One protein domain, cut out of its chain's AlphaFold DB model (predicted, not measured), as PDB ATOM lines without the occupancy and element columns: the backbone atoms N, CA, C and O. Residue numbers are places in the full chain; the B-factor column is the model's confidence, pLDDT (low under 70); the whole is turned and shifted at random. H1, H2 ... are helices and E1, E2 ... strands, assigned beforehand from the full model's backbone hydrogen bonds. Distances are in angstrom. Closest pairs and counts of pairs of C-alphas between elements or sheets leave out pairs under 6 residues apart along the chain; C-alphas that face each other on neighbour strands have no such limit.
ATOM      1  N   ILE A  23      15.476  51.933 -24.482       85.81
ATOM      2  CA  ILE A  23      15.783  50.588 -23.986       85.81
ATOM      3  C   ILE A  23      17.177  50.120 -24.411       85.81
ATOM      4  O   ILE A  23      17.777  50.631 -25.354       85.81
ATOM      5  N   THR A  24      17.705  49.122 -23.701       85.75
ATOM      6  CA  THR A  24      18.909  48.381 -24.109       85.75
ATOM      7  C   THR A  24      18.526  47.060 -24.763       85.75
ATOM      8  O   THR A  24      17.720  46.309 -24.213       85.75
ATOM      9  N   ILE A  25      19.131  46.759 -25.910       84.50
ATOM     10  CA  ILE A  25      18.886  45.541 -26.687       84.50
ATOM     11  C   ILE A  25      20.184  44.756 -26.828       84.50
ATOM     12  O   ILE A  25      21.229  45.315 -27.170       84.50
ATOM     13  N   PHE A  26      20.089  43.447 -26.608       82.75
ATOM     14  CA  PHE A  26      21.161  42.501 -26.875       82.75
ATOM     15  C   PHE A  26      20.822  41.693 -28.124       82.75
ATOM     16  O   PHE A  26      19.785  41.031 -28.181       82.75
ATOM     17  N   VAL A  27      21.706  41.728 -29.118       81.12
ATOM     18  CA  VAL A  27      21.579  40.943 -30.349       81.12
ATOM     19  C   VAL A  27      22.741  39.964 -30.417       81.12
ATOM     20  O   VAL A  27      23.896  40.374 -30.374       81.12
ATOM     21  N   LYS A  28      22.449  38.670 -30.500       78.81
ATOM     22  CA  LYS A  28      23.424  37.595 -30.644       78.81
ATOM     23  C   LYS A  28      23.494  37.118 -32.081       78.81
ATOM     24  O   LYS A  28      22.468  36.874 -32.715       78.81
ATOM     25  N   LEU A  29      24.717  36.916 -32.548       74.06
ATOM     26  CA  LEU A  29      24.963  36.128 -33.745       74.06
ATOM     27  C   LEU A  29      24.799  34.648 -33.413       74.06
ATOM     28  O   LEU A  29      25.219  34.189 -32.344       74.06
ATOM     29  N   LEU A  30      24.174  33.902 -34.320       66.81
ATOM     30  CA  LEU A  30      24.230  32.451 -34.248       66.81
ATOM     31  C   LEU A  30      25.680  31.991 -34.437       66.81
ATOM     32  O   LEU A  30      26.383  32.563 -35.271       66.81
ATOM     33  N   PRO A  31      26.149  30.985 -33.676       60.44
ATOM     34  CA  PRO A  31      27.426  30.361 -33.978       60.44
ATOM     35  C   PRO A  31      27.434  29.831 -35.404       60.44
ATOM     36  O   PRO A  31      26.417  29.315 -35.885       60.44
ATOM     37  N   GLU A  32      28.596  29.918 -36.043       56.69
ATOM     38  CA  GLU A  32      28.814  29.244 -37.310       56.69
ATOM     39  C   GLU A  32      28.552  27.741 -37.123       56.69
ATOM     40  O   GLU A  32      29.069  27.133 -36.180       56.69
ATOM     41  N   PRO A  33      27.732  27.125 -37.990       51.94
ATOM     42  CA  PRO A  33      27.338  25.726 -37.846       51.94
ATOM     43  C   PRO A  33      28.515  24.749 -37.992       51.94
ATOM     44  O   PRO A  33      28.407  23.601 -37.578       51.94
ATOM     45  N   ASN A  34      29.645  25.201 -38.544       51.31
ATOM     46  CA  ASN A  34      30.784  24.363 -38.891       51.31
ATOM     47  C   ASN A  34      32.072  24.919 -38.278       51.31
ATOM     48  O   ASN A  34      32.857  25.565 -38.969       51.31
ATOM     49  N   ASN A  35      32.337  24.632 -37.002       54.06
ATOM     50  CA  ASN A  35      33.724  24.691 -36.555       54.06
ATOM     51  C   ASN A  35      34.464  23.504 -37.191       54.06
ATOM     52  O   ASN A  35      34.178  22.350 -36.867       54.06
ATOM     53  N   GLU A  36      35.410  23.769 -38.096       52.69
ATOM     54  CA  GLU A  36      36.236  22.724 -38.716       52.69
ATOM     55  C   GLU A  36      37.014  21.891 -37.686       52.69
ATOM     56  O   GLU A  36      37.347  20.738 -37.960       52.69
ATOM     57  N   GLU A  37      37.261  22.448 -36.501       47.28
ATOM     58  CA  GLU A  37      37.912  21.783 -35.372       47.28
ATOM     59  C   GLU A  37      36.984  20.763 -34.678       47.28
ATOM     60  O   GLU A  37      37.453  19.801 -34.072       47.28
ATOM     61  N   HIS A  38      35.659  20.923 -34.801       49.97
ATOM     62  CA  HIS A  38      34.647  20.122 -34.102       49.97
ATOM     63  C   HIS A  38      33.470  19.725 -35.012       49.97
ATOM     64  O   HIS A  38      32.309  19.845 -34.629       49.97
ATOM     65  N   LYS A  39      33.769  19.207 -36.213       50.16
ATOM     66  CA  LYS A  39      32.786  18.868 -37.272       50.16
ATOM     67  C   LYS A  39      31.660  17.918 -36.842       50.16
ATOM     68  O   LYS A  39      30.594  17.923 -37.450       50.16
ATOM     69  N   ASN A  40      31.898  17.115 -35.807       46.72
ATOM     70  CA  ASN A  40      30.962  16.093 -35.337       46.72
ATOM     71  C   ASN A  40      30.140  16.545 -34.117       46.72
ATOM     72  O   ASN A  40      29.211  15.844 -33.719       46.72
ATOM     73  N   LEU A  41      30.459  17.697 -33.514       45.94
ATOM     74  CA  LEU A  41      29.731  18.221 -32.360       45.94
ATOM     75  C   LEU A  41      28.668  19.219 -32.813       45.94
ATOM     76  O   LEU A  41      28.947  20.172 -33.537       45.94
ATOM     77  N   THR A  42      27.438  19.031 -32.335       53.81
ATOM     78  CA  THR A  42      26.380  20.034 -32.514       53.81
ATOM     79  C   THR A  42      26.681  21.278 -31.681       53.81
ATOM     80  O   THR A  42      27.373  21.209 -30.658       53.81
ATOM     81  N   ARG A  43      26.087  22.425 -32.035       55.00
ATOM     82  CA  ARG A  43      26.247  23.670 -31.256       55.00
ATOM     83  C   ARG A  43      25.777  23.576 -29.798       55.00
ATOM     84  O   ARG A  43      26.072  24.460 -29.001       55.00
ATOM     85  N   PHE A  44      25.052  22.514 -29.451       52.28
ATOM     86  CA  PHE A  44      24.595  22.204 -28.097       52.28
ATOM     87  C   PHE A  44      25.630  21.434 -27.266       52.28
ATOM     88  O   PHE A  44      25.560  21.449 -26.040       52.28
ATOM     89  N   GLN A  45      26.570  20.754 -27.923       46.50
ATOM     90  CA  GLN A  45      27.554  19.875 -27.288       46.50
ATOM     91  C   GLN A  45      28.911  20.554 -27.091       46.50
ATOM     92  O   GLN A  45      29.714  20.099 -26.277       46.50
ATOM     93  N   VAL A  46      29.175  21.660 -27.791       46.94
ATOM     94  CA  VAL A  46      30.435  22.390 -27.641       46.94
ATOM     95  C   VAL A  46      30.429  23.205 -26.347       46.94
ATOM     96  O   VAL A  46      29.998  24.356 -26.298       46.94
ATOM     97  N   ARG A  47      30.939  22.599 -25.269       43.38
ATOM     98  CA  ARG A  47      31.263  23.273 -24.003       43.38
ATOM     99  C   ARG A  47      32.622  23.973 -24.090       43.38
ATOM    100  O   ARG A  47      33.499  23.736 -23.264       43.38
ATOM    101  N   ASP A  48      32.812  24.859 -25.065       40.09
ATOM    102  CA  ASP A  48      33.956  25.765 -24.984       40.09
ATOM    103  C   ASP A  48      33.603  26.940 -24.061       40.09
ATOM    104  O   ASP A  48      32.817  27.830 -24.394       40.09
ATOM    105  N   SER A  49      34.197  26.926 -22.866       37.47
ATOM    106  CA  SER A  49      34.166  28.022 -21.886       37.47
ATOM    107  C   SER A  49      34.651  29.367 -22.451       37.47
ATOM    108  O   SER A  49      34.415  30.417 -21.850       37.47
ATOM    109  N   ARG A  50      35.301  29.368 -23.620       40.16
ATOM    110  CA  ARG A  50      35.827  30.560 -24.284       40.16
ATOM    111  C   ARG A  50      34.921  31.036 -25.409       40.16
ATOM    112  O   ARG A  50      35.350  31.021 -26.549       40.16
ATOM    113  N   SER A  51      33.703  31.485 -25.092       44.34
ATOM    114  CA  SER A  51      32.950  32.571 -25.770       44.34
ATOM    115  C   SER A  51      32.865  32.641 -27.315       44.34
ATOM    116  O   SER A  51      32.339  33.622 -27.829       44.34
ATOM    117  N   LYS A  52      33.371  31.666 -28.073       43.16
ATOM    118  CA  LYS A  52      33.415  31.644 -29.542       43.16
ATOM    119  C   LYS A  52      32.177  30.960 -30.118       43.16
ATOM    120  O   LYS A  52      31.755  31.296 -31.213       43.16
ATOM    121  N   TYR A  53      31.571  30.054 -29.346       44.81
ATOM    122  CA  TYR A  53      30.356  29.320 -29.718       44.81
ATOM    123  C   TYR A  53      29.052  30.013 -29.304       44.81
ATOM    124  O   TYR A  53      27.995  29.777 -29.877       44.81
ATOM    125  N   LEU A  54      29.099  30.901 -28.314       52.28
ATOM    126  CA  LEU A  54      28.025  31.863 -28.085       52.28
ATOM    127  C   LEU A  54      28.397  33.070 -28.941       52.28
ATOM    128  O   LEU A  54      29.201  33.876 -28.489       52.28
ATOM    129  N   GLY A  55      27.915  33.131 -30.187       58.28
ATOM    130  CA  GLY A  55      28.333  34.138 -31.168       58.28
ATOM    131  C   GLY A  55      28.353  35.574 -30.621       58.28
ATOM    132  O   GLY A  55      27.728  35.891 -29.599       58.28
ATOM    133  N   LYS A  56      29.108  36.457 -31.294       69.69
ATOM    134  CA  LYS A  56      29.318  37.853 -30.870       69.69
ATOM    135  C   LYS A  56      27.984  38.481 -30.447       69.69
ATOM    136  O   LYS A  56      26.992  38.408 -31.167       69.69
ATOM    137  N   THR A  57      27.958  39.073 -29.253       76.69
ATOM    138  CA  THR A  57      26.784  39.801 -28.757       76.69
ATOM    139  C   THR A  57      26.983  41.294 -28.998       76.69
ATOM    140  O   THR A  57      27.880  41.903 -28.418       76.69
ATOM    141  N   CYS A  58      26.142  41.886 -29.838       82.44
ATOM    142  CA  CYS A  58      26.040  43.326 -30.037       82.44
ATOM    143  C   CYS A  58      25.110  43.929 -28.977       82.44
ATOM    144  O   CYS A  58      24.038  43.387 -28.696       82.44
ATOM    145  N   VAL A  59      25.517  45.057 -28.393       87.00
ATOM    146  CA  VAL A  59      24.737  45.774 -27.376       87.00
ATOM    147  C   VAL A  59      24.370  47.147 -27.913       87.00
ATOM    148  O   VAL A  59      25.250  47.974 -28.139       87.00
ATOM    149  N   PHE A  60      23.075  47.410 -28.056       86.88
ATOM    150  CA  PHE A  60      22.565  48.717 -28.462       86.88
ATOM    151  C   PHE A  60      21.881  49.372 -27.270       86.88
ATOM    152  O   PHE A  60      20.918  48.832 -26.728       86.88
ATOM    153  N   ARG A  61      22.416  50.511 -26.829       90.00
ATOM    154  CA  ARG A  61      21.862  51.313 -25.733       90.00
ATOM    155  C   ARG A  61      21.020  52.452 -26.290       90.00
ATOM    156  O   ARG A  61      21.205  52.841 -27.440       90.00
ATOM    157  N   ASP A  62      20.136  52.968 -25.443       89.06
ATOM    158  CA  ASP A  62      19.317  54.154 -25.705       89.06
ATOM    159  C   ASP A  62      18.474  54.058 -26.986       89.06
ATOM    160  O   ASP A  62      18.244  55.046 -27.677       89.06
ATOM    161  N   VAL A  63      18.009  52.845 -27.295       87.50
ATOM    162  CA  VAL A  63      17.188  52.553 -28.471       87.50
ATOM    163  C   VAL A  63      15.760  53.018 -28.218       87.50
ATOM    164  O   VAL A  63      15.133  52.569 -27.259       87.50
ATOM    165  N   GLU A  64      15.228  53.892 -29.071       90.75
ATOM    166  CA  GLU A  64      13.864  54.408 -28.933       90.75
ATOM    167  C   GLU A  64      12.836  53.378 -29.412       90.75
ATOM    168  O   GLU A  64      12.586  53.229 -30.609       90.75
ATOM    169  N   LYS A  65      12.202  52.673 -28.471       86.31
ATOM    170  CA  LYS A  65      11.390  51.482 -28.770       86.31
ATOM    171  C   LYS A  65      10.135  51.758 -29.623       86.31
ATOM    172  O   LYS A  65       9.646  50.850 -30.288       86.31
ATOM    173  N   ASN A  66       9.658  53.006 -29.638       90.06
ATOM    174  CA  ASN A  66       8.446  53.437 -30.352       90.06
ATOM    175  C   ASN A  66       8.749  54.087 -31.711       90.06
ATOM    176  O   ASN A  66       7.824  54.401 -32.453       90.06
ATOM    177  N   LYS A  67      10.026  54.359 -32.007       90.00
ATOM    178  CA  LYS A  67      10.447  55.008 -33.257       90.00
ATOM    179  C   LYS A  67      11.305  54.092 -34.107       90.00
ATOM    180  O   LYS A  67      11.137  54.069 -35.319       90.00
ATOM    181  N   GLU A  68      12.211  53.352 -33.474       91.25
ATOM    182  CA  GLU A  68      13.115  52.476 -34.198       91.25
ATOM    183  C   GLU A  68      12.410  51.209 -34.677       91.25
ATOM    184  O   GLU A  68      11.776  50.479 -33.906       91.25
ATOM    185  N   THR A  69      12.571  50.950 -35.969       93.25
ATOM    186  CA  THR A  69      12.053  49.764 -36.654       93.25
ATOM    187  C   THR A  69      13.035  48.599 -36.591       93.25
ATOM    188  O   THR A  69      14.246  48.767 -36.396       93.25
ATOM    189  N   ILE A  70      12.538  47.386 -36.822       91.25
ATOM    190  CA  ILE A  70      13.389  46.195 -36.941       91.25
ATOM    191  C   ILE A  70      14.381  46.334 -38.103       91.25
ATOM    192  O   ILE A  70      15.544  45.956 -37.955       91.25
ATOM    193  N   SER A  71      13.981  46.950 -39.221       92.12
ATOM    194  CA  SER A  71      14.883  47.249 -40.345       92.12
ATOM    195  C   SER A  71      16.056  48.164 -39.953       92.12
ATOM    196  O   SER A  71      17.199  47.974 -40.381       92.12
ATOM    197  N   GLU A  72      15.816  49.165 -39.105       93.31
ATOM    198  CA  GLU A  72      16.879  50.024 -38.571       93.31
ATOM    199  C   GLU A  72      17.815  49.267 -37.638       93.31
ATOM    200  O   GLU A  72      19.037  49.419 -37.744       93.31
ATOM    201  N   LEU A  73      17.266  48.402 -36.783       92.12
ATOM    202  CA  LEU A  73      18.067  47.559 -35.906       92.12
ATOM    203  C   LEU A  73      18.942  46.580 -36.702       92.12
ATOM    204  O   LEU A  73      20.126  46.453 -36.393       92.12
ATOM    205  N   LYS A  74      18.413  45.956 -37.765       92.06
ATOM    206  CA  LYS A  74      19.198  45.125 -38.694       92.06
ATOM    207  C   LYS A  74      20.390  45.899 -39.244       92.06
ATOM    208  O   LYS A  74      21.521  45.476 -39.052       92.06
ATOM    209  N   ARG A  75      20.164  47.093 -39.802       92.50
ATOM    210  CA  ARG A  75      21.243  47.944 -40.339       92.50
ATOM    211  C   ARG A  75      22.292  48.329 -39.289       92.50
ATOM    212  O   ARG A  75      23.470  48.461 -39.620       92.50
ATOM    213  N   LYS A  76      21.898  48.526 -38.024       92.38
ATOM    214  CA  LYS A  76      22.848  48.758 -36.918       92.38
ATOM    215  C   LYS A  76      23.709  47.522 -36.651       92.38
ATOM    216  O   LYS A  76      24.915  47.659 -36.469       92.38
ATOM    217  N   VAL A  77      23.106  46.336 -36.666       88.25
ATOM    218  CA  VAL A  77      23.818  45.061 -36.509       88.25
ATOM    219  C   VAL A  77      24.760  44.809 -37.686       88.25
ATOM    220  O   VAL A  77      25.923  44.495 -37.453       88.25
ATOM    221  N   GLU A  78      24.319  45.031 -38.925       88.69
ATOM    222  CA  GLU A  78      25.158  44.906 -40.127       88.69
ATOM    223  C   GLU A  78      26.382  45.826 -40.057       88.69
ATOM    224  O   GLU A  78      27.496  45.422 -40.378       88.69
ATOM    225  N   ARG A  79      26.214  47.057 -39.561       88.12
ATOM    226  CA  ARG A  79      27.327  48.002 -39.374       88.12
ATOM    227  C   ARG A  79      28.338  47.540 -38.318       88.12
ATOM    228  O   ARG A  79      29.528  47.781 -38.479       88.12
ATOM    229  N   GLU A  80      27.867  46.912 -37.243       84.31
ATOM    230  CA  GLU A  80      28.692  46.467 -36.104       84.31
ATOM    231  C   GLU A  80      29.417  45.132 -36.369       84.31
ATOM    232  O   GLU A  80      30.422  44.799 -35.725       84.31
ATOM    233  N   THR A  81      28.876  44.330 -37.283       79.94
ATOM    234  CA  THR A  81      29.339  42.964 -37.574       79.94
ATOM    235  C   THR A  81      30.013  42.856 -38.936       79.94
ATOM    236  O   THR A  81      30.911  42.037 -39.090       79.94
ATOM    237  N   GLY A  82      29.650  43.714 -39.892       80.50
ATOM    238  CA  GLY A  82      30.086  43.627 -41.286       80.50
ATOM    239  C   GLY A  82      29.349  42.552 -42.091       80.50
ATOM    240  O   GLY A  82      29.639  42.377 -43.272       80.50
ATOM    241  N   GLU A  83      28.401  41.846 -41.475       78.50
ATOM    242  CA  GLU A  83      27.641  40.756 -42.079       78.50
ATOM    243  C   GLU A  83      26.229  41.217 -42.419       78.50
ATOM    244  O   GLU A  83      25.649  42.034 -41.709       78.50
ATOM    245  N   LYS A  84      25.660  40.684 -43.502       83.06
ATOM    246  CA  LYS A  84      24.279  40.979 -43.895       83.06
ATOM    247  C   LYS A  84      23.307  40.274 -42.949       83.06
ATOM    248  O   LYS A  84      23.405  39.065 -42.752       83.06
ATOM    249  N   VAL A  85      22.332  41.008 -42.421       84.62
ATOM    250  CA  VAL A  85      21.338  40.481 -41.479       84.62
ATOM    251  C   VAL A  85      20.022  40.267 -42.209       84.62
ATOM    252  O   VAL A  85      19.256  41.201 -42.441       84.62
ATOM    253  N   GLU A  86      19.731  39.015 -42.553       83.50
ATOM    254  CA  GLU A  86      18.482  38.662 -43.234       83.50
ATOM    255  C   GLU A  86      17.288  38.697 -42.285       83.50
ATOM    256  O   GLU A  86      16.245  39.265 -42.607       83.50
ATOM    257  N   THR A  87      17.440  38.114 -41.095       85.12
ATOM    258  CA  THR A  87      16.343  37.958 -40.142       85.12
ATOM    259  C   THR A  87      16.808  38.268 -38.727       85.12
ATOM    260  O   THR A  87      17.896  37.870 -38.315       85.12
ATOM    261  N   LEU A  88      15.954  38.958 -37.964       84.56
ATOM    262  CA  LEU A  88      16.070  39.034 -36.513       84.56
ATOM    263  C   LEU A  88      14.947  38.216 -35.888       84.56
ATOM    264  O   LEU A  88      13.775  38.395 -36.215       84.56
ATOM    265  N   ARG A  89      15.310  37.324 -34.971       80.50
ATOM    266  CA  ARG A  89      14.358  36.533 -34.194       80.50
ATOM    267  C   ARG A  89      14.400  36.918 -32.738       80.50
ATOM    268  O   ARG A  89      15.468  37.041 -32.149       80.50
ATOM    269  N   ARG A  90      13.238  37.016 -32.111       74.38
ATOM    270  CA  ARG A  90      13.145  37.106 -30.657       74.38
ATOM    271  C   ARG A  90      13.048  35.707 -30.078       74.38
ATOM    272  O   ARG A  90      12.029  35.052 -30.279       74.38
ATOM    273  N   GLY A  91      14.079  35.268 -29.355       63.91
ATOM    274  CA  GLY A  91      14.083  33.949 -28.720       63.91
ATOM    275  C   GLY A  91      12.863  33.742 -27.816       63.91
ATOM    276  O   GLY A  91      12.416  34.667 -27.133       63.91
ATOM    277  N   CYS A  92      12.311  32.531 -27.816       49.19
ATOM    278  CA  CYS A  92      11.168  32.199 -26.973       49.19
ATOM    279  C   CYS A  92      11.608  32.045 -25.509       49.19
ATOM    280  O   CYS A  92      12.546  31.312 -25.191       49.19
ATOM    281  N   SER A  93      10.899  32.723 -24.602       40.69
ATOM    282  CA  SER A  93      10.925  32.375 -23.182       40.69
ATOM    283  C   SER A  93      10.155  31.068 -23.023       40.69
ATOM    284  O   SER A  93       8.963  31.008 -23.321       40.69
ATOM    285  N   LEU A  94      10.836  30.018 -22.580       35.69
ATOM    286  CA  LEU A  94      10.275  28.700 -22.280       35.69
ATOM    287  C   LEU A  94       9.404  28.732 -21.009       35.69
ATOM    288  O   LEU A  94       9.665  28.045 -20.031       35.69
ATOM    289  N   LEU A  95       8.361  29.561 -21.016       33.31
ATOM    290  CA  LEU A  95       7.304  29.583 -20.001       33.31
ATOM    291  C   LEU A  95       5.960  29.095 -20.557       33.31
ATOM    292  O   LEU A  95       4.908  29.424 -20.020       33.31
ATOM    293  N   VAL A  96       5.992  28.269 -21.607       31.14
ATOM    294  CA  VAL A  96       4.847  27.444 -22.020       31.14
ATOM    295  C   VAL A  96       5.337  26.053 -22.426       31.14
ATOM    296  O   VAL A  96       5.167  25.617 -23.557       31.14
ATOM    297  N   CYS A 103      14.293  24.093 -19.523       30.45
ATOM    298  CA  CYS A 103      14.806  24.439 -20.840       30.45
ATOM    299  C   CYS A 103      15.542  25.786 -20.760       30.45
ATOM    300  O   CYS A 103      15.048  26.755 -20.177       30.45
ATOM    301  N   ALA A 104      16.760  25.823 -21.299       35.19
ATOM    302  CA  ALA A 104      17.673  26.951 -21.182       35.19
ATOM    303  C   ALA A 104      17.157  28.212 -21.897       35.19
ATOM    304  O   ALA A 104      16.519  28.161 -22.947       35.19
ATOM    305  N   ARG A 105      17.454  29.364 -21.291       43.56
ATOM    306  CA  ARG A 105      17.033  30.699 -21.724       43.56
ATOM    307  C   ARG A 105      17.687  31.081 -23.057       43.56
ATOM    308  O   ARG A 105      18.906  31.017 -23.178       43.56
ATOM    309  N   GLY A 106      16.879  31.561 -24.007       48.00
ATOM    310  CA  GLY A 106      17.353  32.256 -25.205       48.00
ATOM    311  C   GLY A 106      17.663  31.365 -26.405       48.00
ATOM    312  O   GLY A 106      18.658  31.606 -27.066       48.00
ATOM    313  N   THR A 107      16.850  30.361 -26.725       57.75
ATOM    314  CA  THR A 107      17.040  29.589 -27.966       57.75
ATOM    315  C   THR A 107      16.654  30.408 -29.213       57.75
ATOM    316  O   THR A 107      15.778  31.277 -29.134       57.75
ATOM    317  N   PRO A 108      17.274  30.147 -30.380       57.38
ATOM    318  CA  PRO A 108      16.965  30.828 -31.641       57.38
ATOM    319  C   PRO A 108      15.667  30.349 -32.320       57.38
ATOM    320  O   PRO A 108      15.346  30.794 -33.418       57.38
ATOM    321  N   GLU A 109      14.859  29.507 -31.666       60.31
ATOM    322  CA  GLU A 109      13.531  29.048 -32.138       60.31
ATOM    323  C   GLU A 109      12.430  30.102 -31.943       60.31
ATOM    324  O   GLU A 109      11.272  29.813 -31.645       60.31
ATOM    325  N   GLY A 110      12.835  31.361 -32.039       66.31
ATOM    326  CA  GLY A 110      12.034  32.525 -31.749       66.31
ATOM    327  C   GLY A 110      11.086  32.947 -32.866       66.31
ATOM    328  O   GLY A 110      11.144  32.461 -34.001       66.31
ATOM    329  N   VAL A 111      10.264  33.944 -32.544       76.00
ATOM    330  CA  VAL A 111       9.394  34.632 -33.505       76.00
ATOM    331  C   VAL A 111      10.246  35.520 -34.411       76.00
ATOM    332  O   VAL A 111      11.094  36.268 -33.918       76.00
ATOM    333  N   ILE A 112      10.022  35.435 -35.725       82.38
ATOM    334  CA  ILE A 112      10.620  36.349 -36.707       82.38
ATOM    335  C   ILE A 112      10.014  37.734 -36.512       82.38
ATOM    336  O   ILE A 112       8.795  37.874 -36.449       82.38
ATOM    337  N   LEU A 113      10.868  38.744 -36.413       84.81
ATOM    338  CA  LEU A 113      10.442  40.130 -36.293       84.81
ATOM    339  C   LEU A 113      10.259  40.737 -37.691       84.81
ATOM    340  O   LEU A 113      11.121  40.565 -38.551       84.81
ATOM    341  N   GLU A 114       9.129  41.406 -37.907       85.06
ATOM    342  CA  GLU A 114       8.783  42.061 -39.176       85.06
ATOM    343  C   GLU A 114       9.503  43.404 -39.309       85.06
ATOM    344  O   GLU A 114       9.602  44.152 -38.337       85.06
ATOM    345  N   ASP A 115       9.981  43.720 -40.511       90.06
ATOM    346  CA  ASP A 115      10.921  44.822 -40.746       90.06
ATOM    347  C   ASP A 115      10.298  46.204 -40.563       90.06
ATOM    348  O   ASP A 115      10.983  47.124 -40.109       90.06
ATOM    349  N   GLU A 116       9.011  46.337 -40.888       92.38
ATOM    350  CA  GLU A 116       8.250  47.582 -40.799       92.38
ATOM    351  C   GLU A 116       7.793  47.901 -39.373       92.38
ATOM    352  O   GLU A 116       7.478  49.054 -39.079       92.38
ATOM    353  N   LYS A 117       7.755  46.898 -38.487       88.62
ATOM    354  CA  LYS A 117       7.299  47.073 -37.109       88.62
ATOM    355  C   LYS A 117       8.359  47.762 -36.261       88.62
ATOM    356  O   LYS A 117       9.566  47.557 -36.413       88.62
ATOM    357  N   THR A 118       7.885  48.561 -35.320       90.25
ATOM    358  CA  THR A 118       8.687  49.101 -34.225       90.25
ATOM    359  C   THR A 118       8.984  48.023 -33.187       90.25
ATOM    360  O   THR A 118       8.320  46.986 -33.094       90.25
ATOM    361  N   LEU A 119       9.989  48.273 -32.354       84.31
ATOM    362  CA  LEU A 119      10.347  47.365 -31.263       84.31
ATOM    363  C   LEU A 119       9.189  47.169 -30.272       84.31
ATOM    364  O   LEU A 119       8.970  46.048 -29.806       84.31
ATOM    365  N   GLU A 120       8.422  48.225 -29.989       82.44
ATOM    366  CA  GLU A 120       7.227  48.166 -29.145       82.44
ATOM    367  C   GLU A 120       6.136  47.271 -29.747       82.44
ATOM    368  O   GLU A 120       5.602  46.411 -29.045       82.44
ATOM    369  N   GLU A 121       5.864  47.389 -31.049       77.50
ATOM    370  CA  GLU A 121       4.904  46.531 -31.763       77.50
ATOM    371  C   GLU A 121       5.342  45.060 -31.792       77.50
ATOM    372  O   GLU A 121       4.510  44.151 -31.782       77.50
ATOM    373  N   CYS A 122       6.652  44.802 -31.748       78.25
ATOM    374  CA  CYS A 122       7.232  43.470 -31.552       78.25
ATOM    375  C   CYS A 122       7.234  43.000 -30.076       78.25
ATOM    376  O   CYS A 122       7.792  41.945 -29.739       78.25
ATOM    377  N   GLY A 123       6.630  43.774 -29.170       78.50
ATOM    378  CA  GLY A 123       6.528  43.486 -27.741       78.50
ATOM    379  C   GLY A 123       7.846  43.646 -26.977       78.50
ATOM    380  O   GLY A 123       8.015  43.024 -25.922       78.50
ATOM    381  N   ILE A 124       8.804  44.402 -27.517       82.19
ATOM    382  CA  ILE A 124      10.087  44.744 -26.891       82.19
ATOM    383  C   ILE A 124       9.930  46.127 -26.248       82.19
ATOM    384  O   ILE A 124      10.348  47.152 -26.772       82.19
ATOM    385  N   THR A 125       9.269  46.153 -25.092       80.56
ATOM    386  CA  THR A 125       8.837  47.392 -24.414       80.56
ATOM    387  C   THR A 125       9.788  47.864 -23.312       80.56
ATOM    388  O   THR A 125       9.611  48.954 -22.759       80.56
ATOM    389  N   ARG A 126      10.787  47.047 -22.966       80.06
ATOM    390  CA  ARG A 126      11.755  47.290 -21.890       80.06
ATOM    391  C   ARG A 126      13.155  46.870 -22.314       80.06
ATOM    392  O   ARG A 126      13.312  46.065 -23.229       80.06
ATOM    393  N   SER A 127      14.153  47.365 -21.587       78.50
ATOM    394  CA  SER A 127      15.524  46.868 -21.698       78.50
ATOM    395  C   SER A 127      15.568  45.362 -21.476       78.50
ATOM    396  O   SER A 127      14.984  44.851 -20.516       78.50
ATOM    397  N   MET A 128      16.272  44.672 -22.365       73.56
ATOM    398  CA  MET A 128      16.449  43.233 -22.298       73.56
ATOM    399  C   MET A 128      17.231  42.848 -21.041       73.56
ATOM    400  O   MET A 128      18.210  43.497 -20.667       73.56
ATOM    401  N   GLY A 129      16.783  41.793 -20.367       60.91
ATOM    402  CA  GLY A 129      17.523  41.190 -19.262       60.91
ATOM    403  C   GLY A 129      18.800  40.490 -19.736       60.91
ATOM    404  O   GLY A 129      18.980  40.224 -20.920       60.91
ATOM    405  N   LEU A 130      19.662  40.102 -18.790       56.72
ATOM    406  CA  LEU A 130      20.942  39.431 -19.070       56.72
ATOM    407  C   LEU A 130      20.814  38.184 -19.968       56.72
ATOM    408  O   LEU A 130      21.779  37.817 -20.628       56.72
ATOM    409  N   PHE A 131      19.642  37.544 -19.979       58.75
ATOM    410  CA  PHE A 131      19.350  36.304 -20.705       58.75
ATOM    411  C   PHE A 131      18.326  36.476 -21.838       58.75
ATOM    412  O   PHE A 131      17.865  35.482 -22.397       58.75
ATOM    413  N   GLU A 132      17.924  37.710 -22.143       64.81
ATOM    414  CA  GLU A 132      17.019  38.026 -23.248       64.81
ATOM    415  C   GLU A 132      17.862  38.502 -24.438       64.81
ATOM    416  O   GLU A 132      18.652  39.436 -24.310       64.81
ATOM    417  N   TYR A 133      17.707  37.841 -25.587       73.88
ATOM    418  CA  TYR A 133      18.472  38.141 -26.797       73.88
ATOM    419  C   TYR A 133      17.570  38.129 -28.029       73.88
ATOM    420  O   TYR A 133      16.650  37.309 -28.139       73.88
ATOM    421  N   LEU A 134      17.890  39.001 -28.979       81.00
ATOM    422  CA  LEU A 134      17.528  38.800 -30.375       81.00
ATOM    423  C   LEU A 134      18.610  37.976 -31.061       81.00
ATOM    424  O   LEU A 134      19.785  38.128 -30.748       81.00
ATOM    425  N   TRP A 135      18.224  37.130 -31.999       81.94
ATOM    426  CA  TRP A 135      19.123  36.284 -32.768       81.94
ATOM    427  C   TRP A 135      19.172  36.767 -34.210       81.94
ATOM    428  O   TRP A 135      18.124  36.917 -34.838       81.94
ATOM    429  N   VAL A 136      20.379  37.008 -34.719       80.56
ATOM    430  CA  VAL A 136      20.620  37.138 -36.162       80.56
ATOM    431  C   VAL A 136      20.555  35.756 -36.772       80.56
ATOM    432  O   VAL A 136      21.225  34.836 -36.299       80.56
ATOM    433  N   ASP A 137      19.736  35.617 -37.803       76.81
ATOM    434  CA  ASP A 137      19.410  34.321 -38.365       76.81
ATOM    435  C   ASP A 137      19.105  34.389 -39.867       76.81
ATOM    436  O   ASP A 137      18.827  35.461 -40.417       76.81
ATOM    437  N   SER A 138      19.142  33.228 -40.517       75.56
ATOM    438  CA  SER A 138      18.819  33.019 -41.931       75.56
ATOM    439  C   SER A 138      17.970  31.758 -42.105       75.56
ATOM    440  O   SER A 138      17.895  30.903 -41.219       75.56
ATOM    441  N   ALA A 139      17.311  31.622 -43.258       74.38
ATOM    442  CA  ALA A 139      16.538  30.416 -43.560       74.38
ATOM    443  C   ALA A 139      17.423  29.154 -43.558       74.38
ATOM    444  O   ALA A 139      17.041  28.131 -42.992       74.38
TER     445      ALA A 139
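Overview. This is residues 23 to 96 and 103 to 139 of the 248 residues of an uncharacterized protein of Bathycoccus prasinos (UniProt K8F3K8). What is the shape? With little regular structure, 43 of 111 printed residues in named elements, it is a strongly twisted five-strand sheet with H1 over one face and a long loop, residues 30 to 56. What is the order? Along the chain come E1, E2, H1, E3, E4, E5; the mixed sheet runs E2 E1 E5 E3 E4. The class is mixed, the whole compact, radius of gyration of the C-alphas 14.3 A, spans 43 by 34 by 24 A.

Arrangement. How do strands pair? E1, residues 23 to 29, is parallel to E5, residues 134 to 137; N 28 and O 134 are 2.7 A apart. E1 and E2, residues 57 to 64, form a hairpin; N 58 and O 27 are 2.8 A apart. E3, residues 87 to 92, is antiparallel to E5, with N 89 and O 135 2.8 A apart, and to E4, residues 107 to 112, with N 90 and O 111 2.9 A apart. Where is H1? H1, residues 70 to 81, every O i to N i+4 pair within hydrogen-bond range, is over E1 at a height over the sheet of 7.0 A, making two layers, a helix on one face. E2, H1, E3 make a split strand-helix-strand unit, E1 and E5 between its strands, with a right-handed crossover.

Along the chain. Where does E1 begin? C-alpha 23 is at (15.783, 50.588, -23.986); E1 is 19.7 A long, E2 19.5 A, H1 16.3 A. Where does E5 end? C-alpha 137 is at (19.410, 34.321, -38.365).

Size, cuts and confidence. How large is it? The C-alphas farthest apart, of Asn 40 and Lys 67, are 44.0 A apart. What is missing or uncertain? Residues 97 to 102 are not printed; C-alphas 96 and 103 are 10.5 A apart. Links E1 to E2 and E4 to E5 are long; pLDDT is under 70 at residues 30 to 56, 91 to 96, 103 to 110 and 129 to 132.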